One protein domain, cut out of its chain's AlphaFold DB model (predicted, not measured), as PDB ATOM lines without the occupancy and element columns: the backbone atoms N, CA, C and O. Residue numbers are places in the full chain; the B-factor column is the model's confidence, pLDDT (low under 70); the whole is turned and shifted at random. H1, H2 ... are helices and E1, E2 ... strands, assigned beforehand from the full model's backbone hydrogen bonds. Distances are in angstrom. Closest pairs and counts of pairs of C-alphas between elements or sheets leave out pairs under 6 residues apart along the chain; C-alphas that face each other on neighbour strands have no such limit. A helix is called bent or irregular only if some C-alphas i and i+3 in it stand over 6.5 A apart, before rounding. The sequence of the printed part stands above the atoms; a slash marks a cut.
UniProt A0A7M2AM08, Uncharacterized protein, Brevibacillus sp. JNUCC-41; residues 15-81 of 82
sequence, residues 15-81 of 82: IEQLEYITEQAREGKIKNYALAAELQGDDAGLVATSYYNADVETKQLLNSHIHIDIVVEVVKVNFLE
ATOM      1  N   ILE A  15     -38.720 -39.927  22.214       85.69
ATOM      2  CA  ILE A  15     -39.762 -39.737  21.212       85.69
ATOM      3  C   ILE A  15     -41.113 -40.272  21.696       85.69
ATOM      4  O   ILE A  15     -42.100 -39.549  21.583       85.69
ATOM      5  N   GLU A  16     -41.175 -41.453  22.310       83.50
ATOM      6  CA  GLU A  16     -42.434 -42.049  22.782       83.50
ATOM      7  C   GLU A  16     -43.108 -41.181  23.858       83.50
ATOM      8  O   GLU A  16     -44.329 -40.986  23.851       83.50
ATOM      9  N   GLN A  17     -42.320 -40.577  24.753       83.25
ATOM     10  CA  GLN A  17     -42.854 -39.671  25.777       83.25
ATOM     11  C   GLN A  17     -43.433 -38.390  25.159       83.25
ATOM     12  O   GLN A  17     -44.518 -37.935  25.542       83.25
ATOM     13  N   LEU A  18     -42.739 -37.815  24.172       87.25
ATOM     14  CA  LEU A  18     -43.228 -36.649  23.433       87.25
ATOM     15  C   LEU A  18     -44.475 -36.984  22.602       87.25
ATOM     16  O   LEU A  18     -45.410 -36.176  22.536       87.25
ATOM     17  N   GLU A  19     -44.527 -38.173  22.004       88.31
ATOM     18  CA  GLU A  19     -45.682 -38.669  21.257       88.31
ATOM     19  C   GLU A  19     -46.901 -38.847  22.160       88.31
ATOM     20  O   GLU A  19     -47.985 -38.391  21.796       88.31
ATOM     21  N   TYR A  20     -46.738 -39.393  23.369       86.69
ATOM     22  CA  TYR A  20     -47.834 -39.483  24.335       86.69
ATOM     23  C   TYR A  20     -48.419 -38.104  24.661       86.69
ATOM     24  O   TYR A  20     -49.635 -37.917  24.584       86.69
ATOM     25  N   ILE A  21     -47.571 -37.121  24.998       87.44
ATOM     26  CA  ILE A  21     -48.026 -35.753  25.310       87.44
ATOM     27  C   ILE A  21     -48.759 -35.152  24.104       87.44
ATOM     28  O   ILE A  21     -49.818 -34.535  24.258       87.44
ATOM     29  N   THR A  22     -48.229 -35.367  22.901       90.19
ATOM     30  CA  THR A  22     -48.835 -34.894  21.653       90.19
ATOM     31  C   THR A  22     -50.187 -35.557  21.391       90.19
ATOM     32  O   THR A  22     -51.129 -34.876  20.986       90.19
ATOM     33  N   GLU A  23     -50.327 -36.853  21.665       92.50
ATOM     34  CA  GLU A  23     -51.597 -37.565  21.531       92.50
ATOM     35  C   GLU A  23     -52.628 -37.047  22.540       92.50
ATOM     36  O   GLU A  23     -53.761 -36.750  22.168       92.50
ATOM     37  N   GLN A  24     -52.225 -36.787  23.790       90.88
ATOM     38  CA  GLN A  24     -53.119 -36.161  24.770       90.88
ATOM     39  C   GLN A  24     -53.577 -34.763  24.325       90.88
ATOM     40  O   GLN A  24     -54.725 -34.378  24.571       90.88
ATOM     41  N   ALA A  25     -52.712 -33.998  23.650       91.62
ATOM     42  CA  ALA A  25     -53.090 -32.718  23.053       91.62
ATOM     43  C   ALA A  25     -54.083 -32.904  21.897       91.62
ATOM     44  O   ALA A  25     -55.090 -32.198  21.833       91.62
ATOM     45  N   ARG A  26     -53.828 -33.874  21.009       94.31
ATOM     46  CA  ARG A  26     -54.681 -34.197  19.855       94.31
ATOM     47  C   ARG A  26     -56.088 -34.608  20.281       94.31
ATOM     48  O   ARG A  26     -57.060 -34.173  19.672       94.31
ATOM     49  N   GLU A  27     -56.197 -35.395  21.345       95.75
ATOM     50  CA  GLU A  27     -57.467 -35.834  21.928       95.75
ATOM     51  C   GLU A  27     -58.166 -34.741  22.764       95.75
ATOM     52  O   GLU A  27     -59.249 -34.971  23.302       95.75
ATOM     53  N   GLY A  28     -57.562 -33.553  22.910       92.56
ATOM     54  CA  GLY A  28     -58.111 -32.444  23.697       92.56
ATOM     55  C   GLY A  28     -58.091 -32.678  25.212       92.56
ATOM     56  O   GLY A  28     -58.832 -32.024  25.946       92.56
ATOM     57  N   LYS A  29     -57.261 -33.611  25.696       89.56
ATOM     58  CA  LYS A  29     -57.173 -33.998  27.114       89.56
ATOM     59  C   LYS A  29     -56.280 -33.071  27.940       89.56
ATOM     60  O   LYS A  29     -56.400 -33.051  29.164       89.56
ATOM     61  N   ILE A  30     -55.418 -32.285  27.294       88.56
ATOM     62  CA  ILE A  30     -54.583 -31.271  27.951       88.56
ATOM     63  C   ILE A  30     -54.855 -29.874  27.388       88.56
ATOM     64  O   ILE A  30     -55.080 -29.698  26.194       88.56
ATOM     65  N   LYS A  31     -54.842 -28.869  28.272       88.56
ATOM     66  CA  LYS A  31     -55.121 -27.458  27.937       88.56
ATOM     67  C   LYS A  31     -53.853 -26.608  27.800       88.56
ATOM     68  O   LYS A  31     -53.832 -25.671  27.005       88.56
ATOM     69  N   ASN A  32     -52.832 -26.927  28.595       87.00
ATOM     70  CA  ASN A  32     -51.591 -26.171  28.757       87.00
ATOM     71  C   ASN A  32     -50.418 -27.154  28.855       87.00
ATOM     72  O   ASN A  32     -50.609 -28.262  29.361       87.00
ATOM     73  N   TYR A  33     -49.218 -26.738  28.443       86.12
ATOM     74  CA  TYR A  33     -47.988 -27.500  28.680       86.12
ATOM     75  C   TYR A  33     -46.833 -26.586  29.109       86.12
ATOM     76  O   TYR A  33     -46.807 -25.397  28.769       86.12
ATOM     77  N   ALA A  34     -45.884 -27.171  29.837       87.56
ATOM     78  CA  ALA A  34     -44.560 -26.625  30.108       87.56
ATOM     79  C   ALA A  34     -43.530 -27.700  29.755       87.56
ATOM     80  O   ALA A  34     -43.748 -28.873  30.055       87.56
ATOM     81  N   LEU A  35     -42.444 -27.303  29.098       86.25
ATOM     82  CA  LEU A  35     -41.383 -28.209  28.680       86.25
ATOM     83  C   LEU A  35     -40.022 -27.538  28.874       86.25
ATOM     84  O   LEU A  35     -39.859 -26.348  28.597       86.25
ATOM     85  N   ALA A  36     -39.057 -28.319  29.347       87.88
ATOM     86  CA  ALA A  36     -37.652 -27.958  29.407       87.88
ATOM     87  C   ALA A  36     -36.836 -29.120  28.834       87.88
ATOM     88  O   ALA A  36     -37.061 -30.266  29.216       87.88
ATOM     89  N   ALA A  37     -35.920 -28.827  27.915       87.38
ATOM     90  CA  ALA A  37     -35.047 -29.817  27.297       87.38
ATOM     91  C   ALA A  37     -33.602 -29.316  27.317       87.38
ATOM     92  O   ALA A  37     -33.334 -28.174  26.933       87.38
ATOM     93  N   GLU A  38     -32.680 -30.166  27.761       89.31
ATOM     94  CA  GLU A  38     -31.249 -29.927  27.594       89.31
ATOM     95  C   GLU A  38     -30.871 -30.172  26.131       89.31
ATOM     96  O   GLU A  38     -31.261 -31.177  25.532       89.31
ATOM     97  N   LEU A  39     -30.145 -29.226  25.543       89.69
ATOM     98  CA  LEU A  39     -29.664 -29.342  24.173       89.69
ATOM     99  C   LEU A  39     -28.388 -30.193  24.119       89.69
ATOM    100  O   LEU A  39     -27.634 -30.283  25.086       89.69
ATOM    101  N   GLN A  40     -28.151 -30.826  22.971       88.94
ATOM    102  CA  GLN A  40     -26.964 -31.642  22.694       88.94
ATOM    103  C   GLN A  40     -26.170 -31.054  21.516       88.94
ATOM    104  O   GLN A  40     -26.684 -30.236  20.756       88.94
ATOM    105  N   GLY A  41     -24.926 -31.504  21.330       93.69
ATOM    106  CA  GLY A  41     -24.059 -31.046  20.238       93.69
ATOM    107  C   GLY A  41     -23.411 -29.694  20.537       93.69
ATOM    108  O   GLY A  41     -22.902 -29.490  21.638       93.69
ATOM    109  N   ASP A  42     -23.425 -28.783  19.564       94.19
ATOM    110  CA  ASP A  42     -22.777 -27.467  19.684       94.19
ATOM    111  C   ASP A  42     -23.428 -26.566  20.752       94.19
ATOM    112  O   ASP A  42     -22.776 -25.673  21.289       94.19
ATOM    113  N   ASP A  43     -24.686 -26.846  21.108       90.69
ATOM    114  CA  ASP A  43     -25.457 -26.141  22.140       90.69
ATOM    115  C   ASP A  43     -25.506 -26.907  23.480       90.69
ATOM    116  O   ASP A  43     -26.343 -26.621  24.340       90.69
ATOM    117  N   ALA A  44     -24.635 -27.906  23.676       91.44
ATOM    118  CA  ALA A  44     -24.615 -28.719  24.891       91.44
ATOM    119  C   ALA A  44     -24.501 -27.872  26.173       91.44
ATOM    120  O   ALA A  44     -23.678 -26.961  26.275       91.44
ATOM    121  N   GLY A  45     -25.326 -28.196  27.172       80.06
ATOM    122  CA  GLY A  45     -25.410 -27.462  28.439       80.06
ATOM    123  C   GLY A  45     -26.328 -26.234  28.407       80.06
ATOM    124  O   GLY A  45     -26.532 -25.596  29.442       80.06
ATOM    125  N   LEU A  46     -26.918 -25.903  27.255       87.88
ATOM    126  CA  LEU A  46     -28.023 -24.949  27.172       87.88
ATOM    127  C   LEU A  46     -29.363 -25.655  27.404       87.88
ATOM    128  O   LEU A  46     -29.545 -26.823  27.065       87.88
ATOM    129  N   VAL A  47     -30.329 -24.919  27.958       88.75
ATOM    130  CA  VAL A  47     -31.682 -25.424  28.220       88.75
ATOM    131  C   VAL A  47     -32.690 -24.645  27.383       88.75
ATOM    132  O   VAL A  47     -32.845 -23.433  27.542       88.75
ATOM    133  N   ALA A  48     -33.416 -25.351  26.521       86.81
ATOM    134  CA  ALA A  48     -34.569 -24.810  25.818       86.81
ATOM    135  C   ALA A  48     -35.813 -24.943  26.704       86.81
ATOM    136  O   ALA A  48     -36.120 -26.031  27.187       86.81
ATOM    137  N   THR A  49     -36.550 -23.847  26.905       87.31
ATOM    138  CA  THR A  49     -37.808 -23.855  27.670       87.31
ATOM    139  C   THR A  49     -38.959 -23.331  26.826       87.31
ATOM    140  O   THR A  49     -38.797 -22.400  26.037       87.31
ATOM    141  N   SER A  50     -40.138 -23.925  26.985       87.00
ATOM    142  CA  SER A  50     -41.337 -23.504  26.270       87.00
ATOM    143  C   SER A  50     -42.596 -23.680  27.113       87.00
ATOM    144  O   SER A  50     -42.695 -24.540  27.990       87.00
ATOM    145  N   TYR A  51     -43.570 -22.818  26.833       90.00
ATOM    146  CA  TYR A  51     -44.897 -22.853  27.427       90.00
ATOM    147  C   TYR A  51     -45.918 -22.571  26.338       90.00
ATOM    148  O   TYR A  51     -45.722 -21.669  25.522       90.00
ATOM    149  N   TYR A  52     -47.045 -23.270  26.381       88.69
ATOM    150  CA  TYR A  52     -48.167 -22.998  25.491       88.69
ATOM    151  C   TYR A  52     -49.436 -22.750  26.281       88.69
ATOM    152  O   TYR A  52     -49.768 -23.510  27.192       88.69
ATOM    153  N   ASN A  53     -50.135 -21.680  25.896       87.12
ATOM    154  CA  ASN A  53     -51.429 -21.283  26.449       87.12
ATOM    155  C   ASN A  53     -51.450 -21.103  27.986       87.12
ATOM    156  O   ASN A  53     -52.507 -21.066  28.606       87.12
ATOM    157  N   ALA A  54     -50.276 -20.962  28.605       89.88
ATOM    158  CA  ALA A  54     -50.119 -20.784  30.040       89.88
ATOM    159  C   ALA A  54     -49.896 -19.304  30.379       89.88
ATOM    160  O   ALA A  54     -48.929 -18.686  29.918       89.88
ATOM    161  N   ASP A  55     -50.768 -18.752  31.218       90.75
ATOM    162  CA  ASP A  55     -50.543 -17.469  31.883       90.75
ATOM    163  C   ASP A  55     -49.525 -17.603  33.033       90.75
ATOM    164  O   ASP A  55     -49.001 -18.682  33.305       90.75
ATOM    165  N   VAL A  56     -49.192 -16.489  33.690       89.88
ATOM    166  CA  VAL A  56     -48.163 -16.462  34.747       89.88
ATOM    167  C   VAL A  56     -48.510 -17.398  35.908       89.88
ATOM    168  O   VAL A  56     -47.636 -18.113  36.393       89.88
ATOM    169  N   GLU A  57     -49.776 -17.432  36.319       91.44
ATOM    170  CA  GLU A  57     -50.251 -18.314  37.387       91.44
ATOM    171  C   GLU A  57     -50.111 -19.789  36.990       91.44
ATOM    172  O   GLU A  57     -49.547 -20.593  37.734       91.44
ATOM    173  N   THR A  58     -50.526 -20.137  35.771       89.56
ATOM    174  CA  THR A  58     -50.399 -21.493  35.230       89.56
ATOM    175  C   THR A  58     -48.935 -21.910  35.112       89.56
ATOM    176  O   THR A  58     -48.592 -23.039  35.460       89.56
ATOM    177  N   LYS A  59     -48.048 -21.015  34.656       89.19
ATOM    178  CA  LYS A  59     -46.603 -21.284  34.592       89.19
ATOM    179  C   LYS A  59     -46.046 -21.617  35.972       89.19
ATOM    180  O   LYS A  59     -45.330 -22.604  36.113       89.19
ATOM    181  N   GLN A  60     -46.410 -20.835  36.988       88.62
ATOM    182  CA  GLN A  60     -45.981 -21.083  38.362       88.62
ATOM    183  C   GLN A  60     -46.499 -22.426  38.882       88.62
ATOM    184  O   GLN A  60     -45.742 -23.158  39.519       88.62
ATOM    185  N   LEU A  61     -47.757 -22.771  38.597       87.94
ATOM    186  CA  LEU A  61     -48.337 -24.054  38.986       87.94
ATOM    187  C   LEU A  61     -47.574 -25.230  38.358       87.94
ATOM    188  O   LEU A  61     -47.168 -26.143  39.074       87.94
ATOM    189  N   LEU A  62     -47.337 -25.188  37.042       87.38
ATOM    190  CA  LEU A  62     -46.603 -26.234  36.319       87.38
ATOM    191  C   LEU A  62     -45.164 -26.377  36.841       87.38
ATOM    192  O   LEU A  62     -44.731 -27.487  37.145       87.38
ATOM    193  N   ASN A  63     -44.458 -25.262  37.042       88.19
ATOM    194  CA  ASN A  63     -43.105 -25.272  37.605       88.19
ATOM    195  C   ASN A  63     -43.070 -25.799  39.044       88.19
ATOM    196  O   ASN A  63     -42.136 -26.502  39.420       88.19
ATOM    197  N   SER A  64     -44.087 -25.485  39.850       86.81
ATOM    198  CA  SER A  64     -44.167 -25.967  41.233       86.81
ATOM    199  C   SER A  64     -44.341 -27.484  41.287       86.81
ATOM    200  O   SER A  64     -43.740 -28.122  42.144       86.81
ATOM    201  N   HIS A  65     -45.102 -28.074  40.357       84.62
ATOM    202  CA  HIS A  65     -45.214 -29.531  40.253       84.62
ATOM    203  C   HIS A  65     -43.869 -30.187  39.919       84.62
ATOM    204  O   HIS A  65     -43.459 -31.090  40.641       84.62
ATOM    205  N   ILE A  66     -43.139 -29.661  38.928       84.19
ATOM    206  CA  ILE A  66     -41.786 -30.141  38.587       84.19
ATOM    207  C   ILE A  66     -40.847 -30.043  39.799       84.19
ATOM    208  O   ILE A  66     -40.102 -30.971  40.104       84.19
ATOM    209  N   HIS A  67     -40.886 -28.918  40.517       84.81
ATOM    210  CA  HIS A  67     -40.034 -28.711  41.685       84.81
ATOM    211  C   HIS A  67     -40.342 -29.695  42.820       84.81
ATOM    212  O   HIS A  67     -39.420 -30.214  43.445       84.81
ATOM    213  N   ILE A  68     -41.624 -29.976  43.079       85.94
ATOM    214  CA  ILE A  68     -42.035 -30.949  44.097       85.94
ATOM    215  C   ILE A  68     -41.526 -32.349  43.748       85.94
ATOM    216  O   ILE A  68     -41.013 -33.020  44.640       85.94
ATOM    217  N   ASP A  69     -41.604 -32.766  42.482       81.25
ATOM    218  CA  ASP A  69     -41.117 -34.084  42.057       81.25
ATOM    219  C   ASP A  69     -39.611 -34.234  42.327       81.25
ATOM    220  O   ASP A  69     -39.176 -35.225  42.916       81.25
ATOM    221  N   ILE A  70     -38.822 -33.202  42.010       82.81
ATOM    222  CA  ILE A  70     -37.384 -33.164  42.324       82.81
ATOM    223  C   ILE A  70     -37.152 -33.275  43.837       82.81
ATOM    224  O   ILE A  70     -36.309 -34.054  44.277       82.81
ATOM    225  N   VAL A  71     -37.893 -32.514  44.646       86.06
ATOM    226  CA  VAL A  71     -37.757 -32.545  46.111       86.06
ATOM    227  C   VAL A  71     -38.094 -33.928  46.669       86.06
ATOM    228  O   VAL A  71     -37.380 -34.418  47.541       86.06
ATOM    229  N   VAL A  72     -39.143 -34.581  46.161       84.25
ATOM    230  CA  VAL A  72     -39.522 -35.939  46.573       84.25
ATOM    231  C   VAL A  72     -38.408 -36.936  46.263       84.25
ATOM    232  O   VAL A  72     -38.057 -37.730  47.135       84.25
ATOM    233  N   GLU A  73     -37.817 -36.883  45.070       80.50
ATOM    234  CA  GLU A  73     -36.689 -37.748  44.704       80.50
ATOM    235  C   GLU A  73     -35.455 -37.492  45.583       80.50
ATOM    236  O   GLU A  73     -34.852 -38.435  46.091       80.50
ATOM    237  N   VAL A  74     -35.123 -36.226  45.866       81.44
ATOM    238  CA  VAL A  74     -34.034 -35.875  46.795       81.44
ATOM    239  C   VAL A  74     -34.291 -36.450  48.187       81.44
ATOM    240  O   VAL A  74     -33.371 -36.987  48.807       81.44
ATOM    241  N   VAL A  75     -35.524 -36.362  48.688       83.00
ATOM    242  CA  VAL A  75     -35.881 -36.934  49.991       83.00
ATOM    243  C   VAL A  75     -35.736 -38.454  49.980       83.00
ATOM    244  O   VAL A  75     -35.180 -39.001  50.929       83.00
ATOM    245  N   LYS A  76     -36.175 -39.139  48.918       79.94
ATOM    246  CA  LYS A  76     -36.031 -40.598  48.808       79.94
ATOM    247  C   LYS A  76     -34.570 -41.034  48.901       79.94
ATOM    248  O   LYS A  76     -34.246 -41.835  49.771       79.94
ATOM    249  N   VAL A  77     -33.700 -40.444  48.079       82.50
ATOM    250  CA  VAL A  77     -32.269 -40.794  48.018       82.50
ATOM    251  C   VAL A  77     -31.552 -40.532  49.345       82.50
ATOM    252  O   VAL A  77     -30.662 -41.282  49.720       82.50
ATOM    253  N   ASN A  78     -31.910 -39.464  50.064       77.94
ATOM    254  CA  ASN A  78     -31.181 -39.075  51.276       77.94
ATOM    255  C   ASN A  78     -31.764 -39.639  52.581       77.94
ATOM    256  O   ASN A  78     -31.061 -39.633  53.589       77.94
ATOM    257  N   PHE A  79     -33.036 -40.052  52.606       76.25
ATOM    258  CA  PHE A  79     -33.734 -40.388  53.857       76.25
ATOM    259  C   PHE A  79     -34.547 -41.685  53.823       76.25
ATOM    260  O   PHE A  79     -35.016 -42.104  54.880       76.25
ATOM    261  N   LEU A  80     -34.786 -42.283  52.652       66.62
ATOM    262  CA  LEU A  80     -35.615 -43.491  52.526       66.62
ATOM    263  C   LEU A  80     -34.870 -44.683  51.908       66.62
ATOM    264  O   LEU A  80     -35.361 -45.801  52.026       66.62
ATOM    265  N   GLU A  81     -33.712 -44.466  51.283       54.78
ATOM    266  CA  GLU A  81     -32.768 -45.531  50.923       54.78
ATOM    267  C   GLU A  81     -31.752 -45.747  52.068       54.78
ATOM    268  O   GLU A  81     -30.625 -45.260  52.017       54.78
TER     269      GLU A  81
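AT A GLANCE: This is residues 15 to 81 of the 82 residues of an uncharacterized protein of Brevibacillus sp. JNUCC-41 (UniProt A0A7M2AM08). A two-stranded hairpin, E1 and E2, stands in the middle of a loose arrangement; the first half of a long helix, H2, passes over it near the start of E1 and the end of E2, and residues 67 to 81, of which 67 to 79 belong to H2, stick out as a free arm. A shorter helix, H1, lies off beyond E1, on the side away from E2, and is apart from both E2 and H2. The printed part has 67 residues, with two named helices and two named strands in the order H1, E1, E2, H2; the sheet's order is E1 - E2, antiparallel, and the class is mixed, helices and strands. The whole is loose, with a radius of gyration of the C-alphas of 14.9 A, and it spans 40 by 33 by 27 A.

HOW THE PARTS SIT: Look first at E1, residues 33 to 38, and E2, residues 47 to 52, which form a hairpin and run antiparallel at 169 degrees between their directions. C-alphas 36 and 49 face each other at 4.5 A, N 37 and O 48 are within hydrogen-bond range at 2.9 A, and so are N 50 and O 35 at 2.9 A. Next find H2, residues 56 to 79: its residues 58 to 66 come within 10 A of the sheet. Its closest C-alphas to E1 are those of Leu 62 and Ala 34, 6.6 A apart, and its closest to E2 are those of Lys 59 and Tyr 51, 7.5 A apart. Then turn to H1, residues 15 to 26, which is apart from E2 and from H2. In H1 and H2 every O i to N i+4 pair is within hydrogen-bond range.

IN THESE COORDINATES: Find C-alpha 33 at (-47.988, -27.500, 28.680), where E1 begins; it runs 16.9 A to C-alpha 38, and E2 runs 16.9 A from C-alpha 47 to C-alpha 52. H2 begins at C-alpha 56 and runs 33.9 A to C-alpha 79 at (-33.734, -40.388, 53.857). Back at the first printed residue, C-alpha 15 stands at (-39.762, -39.737, 21.212), and H1 runs 16.0 A from there to C-alpha 26. Neither helix is bent.

THE WHOLE: The two C-alphas farthest apart are those of Arg 26 and Phe 79, at 40.4 A. Residues 15 to 20, which belong to H1, also stand free; without the two free stretches the body has 46 residues and spans 36 by 25 by 16 A. The printed part has no cut. The link from E2 to H2 is tight, those from H1 to E1 and from E1 to E2 are short, and no link is long. The mean pLDDT of the printed part is 86.5, and you will find values under 70 at residues 80 to 81.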